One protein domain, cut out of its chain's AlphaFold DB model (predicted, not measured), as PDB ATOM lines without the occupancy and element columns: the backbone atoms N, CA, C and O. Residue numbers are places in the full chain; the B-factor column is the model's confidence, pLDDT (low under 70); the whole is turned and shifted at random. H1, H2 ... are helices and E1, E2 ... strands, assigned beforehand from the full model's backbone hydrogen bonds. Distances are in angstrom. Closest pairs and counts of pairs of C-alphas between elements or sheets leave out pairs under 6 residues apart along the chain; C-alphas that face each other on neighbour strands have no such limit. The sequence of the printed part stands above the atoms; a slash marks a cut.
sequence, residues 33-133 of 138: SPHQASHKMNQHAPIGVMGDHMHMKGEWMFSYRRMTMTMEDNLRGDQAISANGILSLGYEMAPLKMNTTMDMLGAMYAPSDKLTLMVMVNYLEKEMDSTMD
ATOM      1  N   SER A  33     649.758 362.685 459.280       54.84
ATOM      2  CA  SER A  33     649.192 363.285 458.070       54.84
ATOM      3  C   SER A  33     647.989 362.468 457.573       54.84
ATOM      4  O   SER A  33     648.147 361.259 457.372       54.84
ATOM      5  N   PRO A  34     646.803 363.068 457.358       49.69
ATOM      6  CA  PRO A  34     645.695 362.350 456.751       49.69
ATOM      7  C   PRO A  34     646.102 361.956 455.330       49.69
ATOM      8  O   PRO A  34     646.345 362.808 454.472       49.69
ATOM      9  N   HIS A  35     646.204 360.654 455.069       50.12
ATOM     10  CA  HIS A  35     646.352 360.162 453.708       50.12
ATOM     11  C   HIS A  35     645.027 360.439 452.986       50.12
ATOM     12  O   HIS A  35     644.016 359.795 453.259       50.12
ATOM     13  N   GLN A  36     644.997 361.450 452.112       48.09
ATOM     14  CA  GLN A  36     643.873 361.675 451.201       48.09
ATOM     15  C   GLN A  36     643.768 360.476 450.249       48.09
ATOM     16  O   GLN A  36     644.398 360.450 449.191       48.09
ATOM     17  N   ALA A  37     642.968 359.480 450.626       55.34
ATOM     18  CA  ALA A  37     642.532 358.442 449.713       55.34
ATOM     19  C   ALA A  37     641.565 359.075 448.701       55.34
ATOM     20  O   ALA A  37     640.478 359.550 449.035       55.34
ATOM     21  N   SER A  38     641.994 359.146 447.442       50.06
ATOM     22  CA  SER A  38     641.138 359.538 446.329       50.06
ATOM     23  C   SER A  38     640.065 358.463 446.149       50.06
ATOM     24  O   SER A  38     640.340 357.411 445.581       50.06
ATOM     25  N   HIS A  39     638.850 358.703 446.644       49.34
ATOM     26  CA  HIS A  39     637.712 357.808 446.422       49.34
ATOM     27  C   HIS A  39     637.282 357.867 444.951       49.34
ATOM     28  O   HIS A  39     636.396 358.631 444.564       49.34
ATOM     29  N   LYS A  40     637.924 357.066 444.098       58.28
ATOM     30  CA  LYS A  40     637.420 356.785 442.754       58.28
ATOM     31  C   LYS A  40     636.294 355.764 442.867       58.28
ATOM     32  O   LYS A  40     636.501 354.650 443.327       58.28
ATOM     33  N   MET A  41     635.131 356.110 442.328       55.66
ATOM     34  CA  MET A  41     633.908 355.290 442.290       55.66
ATOM     35  C   MET A  41     634.041 353.959 441.505       55.66
ATOM     36  O   MET A  41     633.059 353.250 441.334       55.66
ATOM     37  N   ASN A  42     635.239 353.619 441.016       55.34
ATOM     38  CA  ASN A  42     635.537 352.448 440.184       55.34
ATOM     39  C   ASN A  42     636.749 351.640 440.706       55.34
ATOM     40  O   ASN A  42     637.504 351.079 439.917       55.34
ATOM     41  N   GLN A  43     637.011 351.663 442.017       56.59
ATOM     42  CA  GLN A  43     638.168 350.990 442.635       56.59
ATOM     43  C   GLN A  43     637.802 349.776 443.490       56.59
ATOM     44  O   GLN A  43     638.636 349.312 444.255       56.59
ATOM     45  N   HIS A  44     636.585 349.259 443.334       66.12
ATOM     46  CA  HIS A  44     636.152 348.066 444.040       66.12
ATOM     47  C   HIS A  44     635.809 346.953 443.050       66.12
ATOM     48  O   HIS A  44     634.940 347.105 442.188       66.12
ATOM     49  N   ALA A  45     636.508 345.832 443.162       66.44
ATOM     50  CA  ALA A  45     636.086 344.558 442.622       66.44
ATOM     51  C   ALA A  45     634.716 344.160 443.212       66.44
ATOM     52  O   ALA A  45     634.342 344.583 444.312       66.44
ATOM     53  N   PRO A  46     633.940 343.326 442.498       70.69
ATOM     54  CA  PRO A  46     632.680 342.804 443.011       70.69
ATOM     55  C   PRO A  46     632.851 342.191 444.408       70.69
ATOM     56  O   PRO A  46     633.836 341.502 444.660       70.69
ATOM     57  N   ILE A  47     631.859 342.378 445.285       58.94
ATOM     58  CA  ILE A  47     631.894 342.033 446.724       58.94
ATOM     59  C   ILE A  47     632.248 340.568 447.057       58.94
ATOM     60  O   ILE A  47     632.541 340.240 448.202       58.94
ATOM     61  N   GLY A  48     632.236 339.676 446.063       59.44
ATOM     62  CA  GLY A  48     632.668 338.282 446.188       59.44
ATOM     63  C   GLY A  48     634.178 338.051 446.027       59.44
ATOM     64  O   GLY A  48     634.637 336.934 446.262       59.44
ATOM     65  N   VAL A  49     634.962 339.058 445.626       66.50
ATOM     66  CA  VAL A  49     636.424 338.950 445.519       66.50
ATOM     67  C   VAL A  49     637.049 339.250 446.882       66.50
ATOM     68  O   VAL A  49     637.174 340.401 447.298       66.50
ATOM     69  N   MET A  50     637.461 338.194 447.586       60.38
ATOM     70  CA  MET A  50     638.237 338.309 448.825       60.38
ATOM     71  C   MET A  50     639.528 339.102 448.565       60.38
ATOM     72  O   MET A  50     640.356 338.678 447.762       60.38
ATOM     73  N   GLY A  51     639.716 340.227 449.261       59.41
ATOM     74  CA  GLY A  51     640.975 340.987 449.254       59.41
ATOM     75  C   GLY A  51     640.897 342.412 448.703       59.41
ATOM     76  O   GLY A  51     641.767 343.214 449.012       59.41
ATOM     77  N   ASP A  52     639.860 342.755 447.942       63.59
ATOM     78  CA  ASP A  52     639.751 344.078 447.307       63.59
ATOM     79  C   ASP A  52     639.295 345.201 448.267       63.59
ATOM     80  O   ASP A  52     639.480 346.382 448.003       63.59
ATOM     81  N   HIS A  53     638.753 344.823 449.427       71.19
ATOM     82  CA  HIS A  53     638.317 345.741 450.487       71.19
ATOM     83  C   HIS A  53     639.142 345.575 451.775       71.19
ATOM     84  O   HIS A  53     638.650 345.836 452.872       71.19
ATOM     85  N   MET A  54     640.377 345.077 451.669       72.94
ATOM     86  CA  MET A  54     641.283 345.037 452.818       72.94
ATOM     87  C   MET A  54     641.742 346.454 453.163       72.94
ATOM     88  O   MET A  54     641.947 347.283 452.277       72.94
ATOM     89  N   HIS A  55     641.933 346.715 454.452       80.69
ATOM     90  CA  HIS A  55     642.541 347.964 454.902       80.69
ATOM     91  C   HIS A  55     643.988 348.074 454.407       80.69
ATOM     92  O   HIS A  55     644.729 347.084 454.411       80.69
ATOM     93  N   MET A  56     644.396 349.279 454.003       80.69
ATOM     94  CA  MET A  56     645.764 349.537 453.553       80.69
ATOM     95  C   MET A  56     646.750 349.422 454.719       80.69
ATOM     96  O   MET A  56     646.419 349.638 455.886       80.69
ATOM     97  N   LYS A  57     648.009 349.109 454.416       86.75
ATOM     98  CA  LYS A  57     649.085 349.007 455.400       86.75
ATOM     99  C   LYS A  57     649.188 350.282 456.242       86.75
ATOM    100  O   LYS A  57     649.410 351.373 455.727       86.75
ATOM    101  N   GLY A  58     649.162 350.108 457.557       85.81
ATOM    102  CA  GLY A  58     649.260 351.181 458.540       85.81
ATOM    103  C   GLY A  58     647.917 351.803 458.914       85.81
ATOM    104  O   GLY A  58     647.895 352.632 459.823       85.81
ATOM    105  N   GLU A  59     646.815 351.406 458.272       83.00
ATOM    106  CA  GLU A  59     645.494 351.925 458.602       83.00
ATOM    107  C   GLU A  59     644.988 351.392 459.938       83.00
ATOM    108  O   GLU A  59     645.150 350.218 460.290       83.00
ATOM    109  N   TRP A  60     644.335 352.299 460.656       87.81
ATOM    110  CA  TRP A  60     643.587 352.018 461.865       87.81
ATOM    111  C   TRP A  60     642.119 352.315 461.613       87.81
ATOM    112  O   TRP A  60     641.776 353.380 461.100       87.81
ATOM    113  N   MET A  61     641.255 351.404 462.043       91.12
ATOM    114  CA  MET A  61     639.820 351.641 462.094       91.12
ATOM    115  C   MET A  61     639.337 351.453 463.522       91.12
ATOM    116  O   MET A  61     639.494 350.383 464.101       91.12
ATOM    117  N   PHE A  62     638.716 352.484 464.083       92.31
ATOM    118  CA  PHE A  62     638.026 352.395 465.363       92.31
ATOM    119  C   PHE A  62     636.525 352.399 465.113       92.31
ATOM    120  O   PHE A  62     636.015 353.172 464.304       92.31
ATOM    121  N   SER A  63     635.816 351.523 465.810       88.94
ATOM    122  CA  SER A  63     634.370 351.385 465.728       88.94
ATOM    123  C   SER A  63     633.791 351.348 467.133       88.94
ATOM    124  O   SER A  63     634.322 350.698 468.031       88.94
ATOM    125  N   TYR A  64     632.695 352.066 467.318       94.38
ATOM    126  CA  TYR A  64     631.880 351.990 468.515       94.38
ATOM    127  C   TYR A  64     630.436 351.836 468.075       94.38
ATOM    128  O   TYR A  64     629.937 352.624 467.268       94.38
ATOM    129  N   ARG A  65     629.767 350.809 468.589       93.44
ATOM    130  CA  ARG A  65     628.363 350.557 468.306       93.44
ATOM    131  C   ARG A  65     627.633 350.240 469.596       93.44
ATOM    132  O   ARG A  65     627.941 349.251 470.251       93.44
ATOM    133  N   ARG A  66     626.614 351.042 469.888       94.75
ATOM    134  CA  ARG A  66     625.629 350.768 470.931       94.75
ATOM    135  C   ARG A  66     624.408 350.102 470.314       94.75
ATOM    136  O   ARG A  66     623.855 350.606 469.337       94.75
ATOM    137  N   MET A  67     623.994 348.973 470.869       95.81
ATOM    138  CA  MET A  67     622.752 348.290 470.517       95.81
ATOM    139  C   MET A  67     621.893 348.160 471.766       95.81
ATOM    140  O   MET A  67     622.373 347.686 472.791       95.81
ATOM    141  N   THR A  68     620.629 348.558 471.668       95.62
ATOM    142  CA  THR A  68     619.638 348.357 472.726       95.62
ATOM    143  C   THR A  68     618.567 347.425 472.189       95.62
ATOM    144  O   THR A  68     618.036 347.643 471.101       95.62
ATOM    145  N   MET A  69     618.286 346.366 472.937       96.38
ATOM    146  CA  MET A  69     617.259 345.383 472.631       96.38
ATOM    147  C   MET A  69     616.289 345.322 473.801       96.38
ATOM    148  O   MET A  69     616.709 345.135 474.941       96.38
ATOM    149  N   THR A  70     615.001 345.448 473.505       95.69
ATOM    150  CA  THR A  70     613.924 345.236 474.471       95.69
ATOM    151  C   THR A  70     613.153 343.998 474.041       95.69
ATOM    152  O   THR A  70     612.754 343.887 472.882       95.69
ATOM    153  N   MET A  71     612.996 343.055 474.963       94.06
ATOM    154  CA  MET A  71     612.175 341.861 474.804       94.06
ATOM    155  C   MET A  71     611.007 341.947 475.779       94.06
ATOM    156  O   MET A  71     611.199 342.191 476.972       94.06
ATOM    157  N   GLU A  72     609.811 341.763 475.239       90.75
ATOM    158  CA  GLU A  72     608.528 341.763 475.936       90.75
ATOM    159  C   GLU A  72     607.717 340.564 475.430       90.75
ATOM    160  O   GLU A  72     608.066 339.962 474.410       90.75
ATOM    161  N   ASP A  73     606.646 340.246 476.154       90.31
ATOM    162  CA  ASP A  73     605.766 339.097 475.935       90.31
ATOM    163  C   ASP A  73     606.416 337.726 476.152       90.31
ATOM    164  O   ASP A  73     607.624 337.515 476.046       90.31
ATOM    165  N   ASN A  74     605.564 336.750 476.458       91.94
ATOM    166  CA  ASN A  74     605.954 335.356 476.550       91.94
ATOM    167  C   ASN A  74     605.102 334.517 475.609       91.94
ATOM    168  O   ASN A  74     603.893 334.724 475.488       91.94
ATOM    169  N   LEU A  75     605.733 333.528 474.983       92.75
ATOM    170  CA  LEU A  75     605.087 332.619 474.048       92.75
ATOM    171  C   LEU A  75     605.262 331.171 474.508       92.75
ATOM    172  O   LEU A  75     606.326 330.772 474.982       92.75
ATOM    173  N   ARG A  76     604.226 330.358 474.303       90.44
ATOM    174  CA  ARG A  76     604.292 328.897 474.354       90.44
ATOM    175  C   ARG A  76     604.025 328.361 472.951       90.44
ATOM    176  O   ARG A  76     602.876 328.234 472.538       90.44
ATOM    177  N   GLY A  77     605.094 328.041 472.225       90.56
ATOM    178  CA  GLY A  77     604.991 327.782 470.789       90.56
ATOM    179  C   GLY A  77     604.703 329.087 470.051       90.56
ATOM    180  O   GLY A  77     605.503 330.014 470.129       90.56
ATOM    181  N   ASP A  78     603.561 329.162 469.373       92.25
ATOM    182  CA  ASP A  78     603.074 330.352 468.665       92.25
ATOM    183  C   ASP A  78     601.992 331.132 469.441       92.25
ATOM    184  O   ASP A  78     601.558 332.191 468.993       92.25
ATOM    185  N   GLN A  79     601.564 330.635 470.608       92.12
ATOM    186  CA  GLN A  79     600.509 331.250 471.415       92.12
ATOM    187  C   GLN A  79     601.084 332.127 472.526       92.12
ATOM    188  O   GLN A  79     601.980 331.703 473.260       92.12
ATOM    189  N   ALA A  80     600.518 333.321 472.704       92.88
ATOM    190  CA  ALA A  80     600.850 334.191 473.826       92.88
ATOM    191  C   ALA A  80     600.430 333.568 475.166       92.88
ATOM    192  O   ALA A  80     599.342 333.002 475.294       92.88
ATOM    193  N   ILE A  81     601.291 333.688 476.177       93.88
ATOM    194  CA  ILE A  81     601.039 333.222 477.540       93.88
ATOM    195  C   ILE A  81     601.349 334.339 478.538       93.88
ATOM    196  O   ILE A  81     602.340 335.055 478.418       93.88
ATOM    197  N   SER A  82     600.485 334.508 479.536       91.62
ATOM    198  CA  SER A  82     600.706 335.483 480.605       91.62
ATOM    199  C   SER A  82     601.719 334.965 481.628       91.62
ATOM    200  O   SER A  82     601.906 333.757 481.771       91.62
ATOM    201  N   ALA A  83     602.317 335.868 482.408       89.81
ATOM    202  CA  ALA A  83     603.227 335.491 483.491       89.81
ATOM    203  C   ALA A  83     602.581 334.512 484.490       89.81
ATOM    204  O   ALA A  83     603.172 333.489 484.809       89.81
ATOM    205  N   ASN A  84     601.323 334.736 484.890       88.81
ATOM    206  CA  ASN A  84     600.584 333.790 485.741       88.81
ATOM    207  C   ASN A  84     600.350 332.442 485.055       88.81
ATOM    208  O   ASN A  84     600.374 331.406 485.715       88.81
ATOM    209  N   GLY A  85     600.130 332.441 483.736       88.50
ATOM    210  CA  GLY A  85     600.058 331.215 482.950       88.50
ATOM    211  C   GLY A  85     601.366 330.432 483.013       88.50
ATOM    212  O   GLY A  85     601.325 329.220 483.163       88.50
ATOM    213  N   ILE A  86     602.515 331.115 482.977       89.44
ATOM    214  CA  ILE A  86     603.840 330.499 483.154       89.44
ATOM    215  C   ILE A  86     603.987 329.943 484.571       89.44
ATOM    216  O   ILE A  86     604.322 328.772 484.716       89.44
ATOM    217  N   LEU A  87     603.664 330.722 485.605       90.81
ATOM    218  CA  LEU A  87     603.738 330.248 486.994       90.81
ATOM    219  C   LEU A  87     602.835 329.022 487.229       90.81
ATOM    220  O   LEU A  87     603.255 328.034 487.820       90.81
ATOM    221  N   SER A  88     601.630 329.018 486.649       89.06
ATOM    222  CA  SER A  88     600.674 327.898 486.743       89.06
ATOM    223  C   SER A  88     601.158 326.613 486.058       89.06
ATOM    224  O   SER A  88     600.614 325.541 486.316       89.06
ATOM    225  N   LEU A  89     602.165 326.693 485.179       89.00
ATOM    226  CA  LEU A  89     602.820 325.521 484.587       89.00
ATOM    227  C   LEU A  89     603.887 324.907 485.507       89.00
ATOM    228  O   LEU A  89     604.502 323.911 485.124       89.00
ATOM    229  N   GLY A  90     604.093 325.472 486.700       87.81
ATOM    230  CA  GLY A  90     605.065 325.012 487.690       87.81
ATOM    231  C   GLY A  90     606.431 325.694 487.595       87.81
ATOM    232  O   GLY A  90     607.396 325.178 488.152       87.81
ATOM    233  N   TYR A  91     606.542 326.821 486.884       89.31
ATOM    234  CA  TYR A  91     607.754 327.644 486.907       89.31
ATOM    235  C   TYR A  91     607.714 328.607 488.098       89.31
ATOM    236  O   TYR A  91     606.729 329.304 488.295       89.31
ATOM    237  N   GLU A  92     608.807 328.705 488.853       89.94
ATOM    238  CA  GLU A  92     608.886 329.585 490.034       89.94
ATOM    239  C   GLU A  92     609.093 331.066 489.680       89.94
ATOM    240  O   GLU A  92     608.898 331.940 490.519       89.94
ATOM    241  N   MET A  93     609.502 331.369 488.447       91.12
ATOM    242  CA  MET A  93     609.764 332.724 487.971       91.12
ATOM    243  C   MET A  93     609.245 332.886 486.544       91.12
ATOM    244  O   MET A  93     609.496 332.043 485.683       91.12
ATOM    245  N   ALA A  94     608.562 333.996 486.285       92.88
ATOM    246  CA  ALA A  94     608.104 334.395 484.966       92.88
ATOM    247  C   ALA A  94     608.699 335.767 484.588       92.88
ATOM    248  O   ALA A  94     608.493 336.742 485.324       92.88
ATOM    249  N   PRO A  95     609.423 335.874 483.458       91.75
ATOM    250  CA  PRO A  95     609.962 337.144 482.986       91.75
ATOM    251  C   PRO A  95     608.839 338.024 482.424       91.75
ATOM    252  O   PRO A  95     607.904 337.533 481.794       91.75
ATOM    253  N   LEU A  96     608.921 339.331 482.657       92.12
ATOM    254  CA  LEU A  96     607.955 340.317 482.160       92.12
ATOM    255  C   LEU A  96     608.554 341.143 481.030       92.12
ATOM    256  O   LEU A  96     607.951 341.305 479.972       92.12
ATOM    257  N   LYS A  97     609.758 341.656 481.272       93.75
ATOM    258  CA  LYS A  97     610.479 342.523 480.353       93.75
ATOM    259  C   LYS A  97     611.970 342.318 480.535       93.75
ATOM    260  O   LYS A  97     612.447 342.187 481.659       93.75
ATOM    261  N   MET A  98     612.706 342.321 479.432       95.69
ATOM    262  CA  MET A  98     614.162 342.300 479.448       95.69
ATOM    263  C   MET A  98     614.702 343.415 478.563       95.69
ATOM    264  O   MET A  98     614.445 343.448 477.359       95.69
ATOM    265  N   ASN A  99     615.499 344.302 479.149       96.38
ATOM    266  CA  ASN A  99     616.272 345.294 478.421       96.38
ATOM    267  C   ASN A  99     617.736 344.859 478.405       96.38
ATOM    268  O   ASN A  99     618.336 344.579 479.441       96.38
ATOM    269  N   THR A 100     618.320 344.789 477.215       96.50
ATOM    270  CA  THR A 100     619.746 344.526 477.022       96.50
ATOM    271  C   THR A 100     620.375 345.698 476.293       96.50
ATOM    272  O   THR A 100     619.942 346.054 475.197       96.50
ATOM    273  N   THR A 101     621.437 346.251 476.865       96.81
ATOM    274  CA  THR A 101     622.301 347.226 476.201       96.81
ATOM    275  C   THR A 101     623.658 346.582 475.961       96.81
ATOM    276  O   THR A 101     624.251 346.004 476.869       96.81
ATOM    277  N   MET A 102     624.146 346.648 474.725       96.56
ATOM    278  CA  MET A 102     625.459 346.147 474.334       96.56
ATOM    279  C   MET A 102     626.274 347.269 473.700       96.56
ATOM    280  O   MET A 102     625.888 347.818 472.666       96.56
ATOM    281  N   ASP A 103     627.428 347.543 474.291       96.50
ATOM    282  CA  ASP A 103     628.438 348.450 473.766       96.50
ATOM    283  C   ASP A 103     629.573 347.633 473.153       96.50
ATOM    284  O   ASP A 103     630.321 346.951 473.853       96.50
ATOM    285  N   MET A 104     629.686 347.680 471.828       95.31
ATOM    286  CA  MET A 104     630.755 347.028 471.077       95.31
ATOM    287  C   MET A 104     631.811 348.059 470.701       95.31
ATOM    288  O   MET A 104     631.550 348.972 469.916       95.31
ATOM    289  N   LEU A 105     633.006 347.898 471.253       95.69
ATOM    290  CA  LEU A 105     634.197 348.662 470.907       95.69
ATOM    291  C   LEU A 105     635.093 347.784 470.040       95.69
ATOM    292  O   LEU A 105     635.646 346.794 470.509       95.69
ATOM    293  N   GLY A 106     635.232 348.143 468.771       93.25
ATOM    294  CA  GLY A 106     636.103 347.457 467.829       93.25
ATOM    295  C   GLY A 106     637.289 348.323 467.430       93.25
ATOM    296  O   GLY A 106     637.135 349.515 467.169       93.25
ATOM    297  N   ALA A 107     638.460 347.716 467.322       92.75
ATOM    298  CA  ALA A 107     639.630 348.311 466.705       92.75
ATOM    299  C   ALA A 107     640.183 347.341 465.664       92.75
ATOM    300  O   ALA A 107     640.275 346.138 465.907       92.75
ATOM    301  N   MET A 108     640.560 347.865 464.510       93.31
ATOM    302  CA  MET A 108     641.244 347.118 463.470       93.31
ATOM    303  C   MET A 108     642.553 347.812 463.126       93.31
ATOM    304  O   MET A 108     642.613 349.040 463.094       93.31
ATOM    305  N   TYR A 109     643.590 347.022 462.870       91.88
ATOM    306  CA  TYR A 109     644.893 347.498 462.428       91.88
ATOM    307  C   TYR A 109     645.424 346.620 461.301       91.88
ATOM    308  O   TYR A 109     645.500 345.399 461.445       91.88
ATOM    309  N   ALA A 110     645.835 347.230 460.194       92.19
ATOM    310  CA  ALA A 110     646.406 346.518 459.059       92.19
ATOM    311  C   ALA A 110     647.942 346.626 459.037       92.19
ATOM    312  O   ALA A 110     648.484 347.622 458.560       92.19
ATOM    313  N   PRO A 111     648.705 345.615 459.502       87.69
ATOM    314  CA  PRO A 111     650.168 345.617 459.365       87.69
ATOM    315  C   PRO A 111     650.655 345.496 457.908       87.69
ATOM    316  O   PRO A 111     651.819 345.788 457.620       87.69
ATOM    317  N   SER A 112     649.795 345.056 456.980       88.19
ATOM    318  CA  SER A 112     650.059 344.984 455.536       88.19
ATOM    319  C   SER A 112     648.749 345.045 454.744       88.19
ATOM    320  O   SER A 112     647.710 344.714 455.300       88.19
ATOM    321  N   ASP A 113     648.805 345.319 453.438       81.62
ATOM    322  CA  ASP A 113     647.618 345.370 452.554       81.62
ATOM    323  C   ASP A 113     646.897 344.014 452.379       81.62
ATOM    324  O   ASP A 113     645.906 343.906 451.665       81.62
ATOM    325  N   LYS A 114     647.423 342.940 452.982       82.81
ATOM    326  CA  LYS A 114     646.888 341.570 452.891       82.81
ATOM    327  C   LYS A 114     646.408 341.017 454.229       82.81
ATOM    328  O   LYS A 114     645.907 339.897 454.273       82.81
ATOM    329  N   LEU A 115     646.624 341.750 455.321       83.56
ATOM    330  CA  LEU A 115     646.326 341.289 456.670       83.56
ATOM    331  C   LEU A 115     645.792 342.447 457.500       83.56
ATOM    332  O   LEU A 115     646.503 343.423 457.729       83.56
ATOM    333  N   THR A 116     644.581 342.279 458.020       89.00
ATOM    334  CA  THR A 116     643.962 343.183 458.988       89.00
ATOM    335  C   THR A 116     643.704 342.419 460.279       89.00
ATOM    336  O   THR A 116     643.039 341.385 460.285       89.00
ATOM    337  N   LEU A 117     644.259 342.916 461.378       90.12
ATOM    338  CA  LEU A 117     643.990 342.431 462.723       90.12
ATOM    339  C   LEU A 117     642.755 343.148 463.253       90.12
ATOM    340  O   LEU A 117     642.645 344.359 463.102       90.12
ATOM    341  N   MET A 118     641.850 342.412 463.889       92.06
ATOM    342  CA  MET A 118     640.647 342.955 464.513       92.06
ATOM    343  C   MET A 118     640.611 342.536 465.977       92.06
ATOM    344  O   MET A 118     640.830 341.373 466.307       92.06
ATOM    345  N   VAL A 119     640.276 343.483 466.841       93.50
ATOM    346  CA  VAL A 119     639.892 343.245 468.226       93.50
ATOM    347  C   VAL A 119     638.515 343.859 468.430       93.50
ATOM    348  O   VAL A 119     638.272 344.988 468.018       93.50
ATOM    349  N   MET A 120     637.610 343.113 469.057       93.69
ATOM    350  CA  MET A 120     636.317 343.628 469.499       93.69
ATOM    351  C   MET A 120     636.121 343.290 470.971       93.69
ATOM    352  O   MET A 120     636.308 342.148 471.384       93.69
ATOM    353  N   VAL A 121     635.754 344.297 471.752       94.25
ATOM    354  CA  VAL A 121     635.424 344.194 473.169       94.25
ATOM    355  C   VAL A 121     633.964 344.580 473.322       94.25
ATOM    356  O   VAL A 121     633.554 345.651 472.881       94.25
ATOM    357  N   ASN A 122     633.189 343.705 473.955       94.75
ATOM    358  CA  ASN A 122     631.763 343.907 474.162       94.75
ATOM    359  C   ASN A 122     631.495 344.090 475.651       94.75
ATOM    360  O   ASN A 122     631.895 343.254 476.461       94.75
ATOM    361  N   TYR A 123     630.788 345.155 475.999       94.88
ATOM    362  CA  TYR A 123     630.273 345.394 477.337       94.88
ATOM    363  C   TYR A 123     628.750 345.241 477.309       94.88
ATOM    364  O   TYR A 123     628.088 345.821 476.449       94.88
ATOM    365  N   LEU A 124     628.207 344.392 478.185       95.88
ATOM    366  CA  LEU A 124     626.782 344.062 478.220       95.88
ATOM    367  C   LEU A 124     626.167 344.471 479.554       95.88
ATOM    368  O   LEU A 124     626.636 344.049 480.608       95.88
ATOM    369  N   GLU A 125     625.045 345.174 479.476       96.12
ATOM    370  CA  GLU A 125     624.163 345.461 480.601       96.12
ATOM    371  C   GLU A 125     622.815 344.789 480.345       96.12
ATOM    372  O   GLU A 125     622.240 344.916 479.261       96.12
ATOM    373  N   LYS A 126     622.333 344.029 481.328       95.50
ATOM    374  CA  LYS A 126     621.055 343.320 481.260       95.50
ATOM    375  C   LYS A 126     620.230 343.665 482.481       95.50
ATOM    376  O   LYS A 126     620.680 343.467 483.606       95.50
ATOM    377  N   GLU A 127     619.018 344.122 482.234       95.19
ATOM    378  CA  GLU A 127     618.008 344.393 483.244       95.19
ATOM    379  C   GLU A 127     616.778 343.552 482.907       95.19
ATOM    380  O   GLU A 127     616.335 343.522 481.756       95.19
ATOM    381  N   MET A 128     616.274 342.808 483.887       94.50
ATOM    382  CA  MET A 128     615.156 341.893 483.700       94.50
ATOM    383  C   MET A 128     614.165 342.064 484.840       94.50
ATOM    384  O   MET A 128     614.495 341.803 485.996       94.50
ATOM    385  N   ASP A 129     612.941 342.432 484.485       93.25
ATOM    386  CA  ASP A 129     611.812 342.428 485.400       93.25
ATOM    387  C   ASP A 129     611.199 341.034 485.395       93.25
ATOM    388  O   ASP A 129     610.899 340.465 484.341       93.25
ATOM    389  N   SER A 130     611.036 340.445 486.574       91.00
ATOM    390  CA  SER A 130     610.472 339.106 486.732       91.00
ATOM    391  C   SER A 130     609.546 339.059 487.930       91.00
ATOM    392  O   SER A 130     609.806 339.682 488.957       91.00
ATOM    393  N   THR A 131     608.471 338.291 487.801       91.06
ATOM    394  CA  THR A 131     607.615 337.933 488.929       91.06
ATOM    395  C   THR A 131     607.954 336.521 489.368       91.06
ATOM    396  O   THR A 131     608.206 335.654 488.534       91.06
ATOM    397  N   MET A 132     607.968 336.288 490.673       88.81
ATOM    398  CA  MET A 132     608.140 334.953 491.234       88.81
ATOM    399  C   MET A 132     606.797 334.427 491.721       88.81
ATOM    400  O   MET A 132     605.930 335.216 492.107       88.81
ATOM    401  N   ASP A 133     606.630 333.108 491.702       81.50
ATOM    402  CA  ASP A 133     605.591 332.460 492.485       81.50
ATOM    403  C   ASP A 133     605.966 332.645 493.956       81.50
ATOM    404  O   ASP A 133     606.819 331.954 494.514       81.50
TER     405      ASP A 133
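Overview. This is residues 33 to 133 of the 138 residues of an uncharacterized protein of Cellvibrionales bacterium (UniProt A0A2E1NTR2). A long, narrow, twisted ribbon of three strands, E1, E4 and E5, makes the length of the domain; a small head at one end holds the short hairpin E2 and E3 and the helix H1, and at the other end lies a tail without named elements, residues 33 to 59, of which 36 to 42 stick out. The printed part has 101 residues, with five named strands and one named helix in the order E1 E2 E3 H1 E4 E5. The ribbon's order is E1 - E4 - E5, antiparallel, and the class is mostly strand. The whole is extended, with a radius of gyration of the C-alphas of 23.2 A and spans of 64 by 28 by 20 A.

Arrangement. After the tail, E1, residues 60 to 72, runs on into E2, residues 74 to 76, at 69 degrees. E2 and E3, residues 79 to 81, form a hairpin, with N 76 and O 79 at 2.8 A. E4, residues 93 to 112, is antiparallel to E1, with N 61 and O 108 at 2.9 A, and bends by 74 degrees at residue 96. E4 and E5, residues 115 to 132, form a hairpin, with N 94 and O 131 at 2.8 A. H1, residues 83 to 88, is on this sheet at a height of 7.4 A, over E4 and slantwise to it at 55 degrees on the local plane. The closest C-alphas of H1 and E4 are those of Ala 83 and Ala 94, 5.2 A apart. In H1 every O i to N i+4 pair is within hydrogen-bond range. E3 is apart from E1, E4 and E5.

Along the chain. E1 begins at C-alpha 60 (643.587, 352.018, 461.865) and is 39.1 A long. E4 measures 53.2 A and E5 51.9 A, ending at C-alpha 132 (608.140, 334.953, 491.234). E2, E3 and H1 measure 7.0 A, 6.5 A and 8.6 A.

Size, cuts and confidence. The C-alphas farthest apart are those of Ser 33 and Ser 88, 66.5 A. The printed part has no cut, and the links between named elements are tight. Residues 33 to 45 and 47 to 52 have pLDDT under 70.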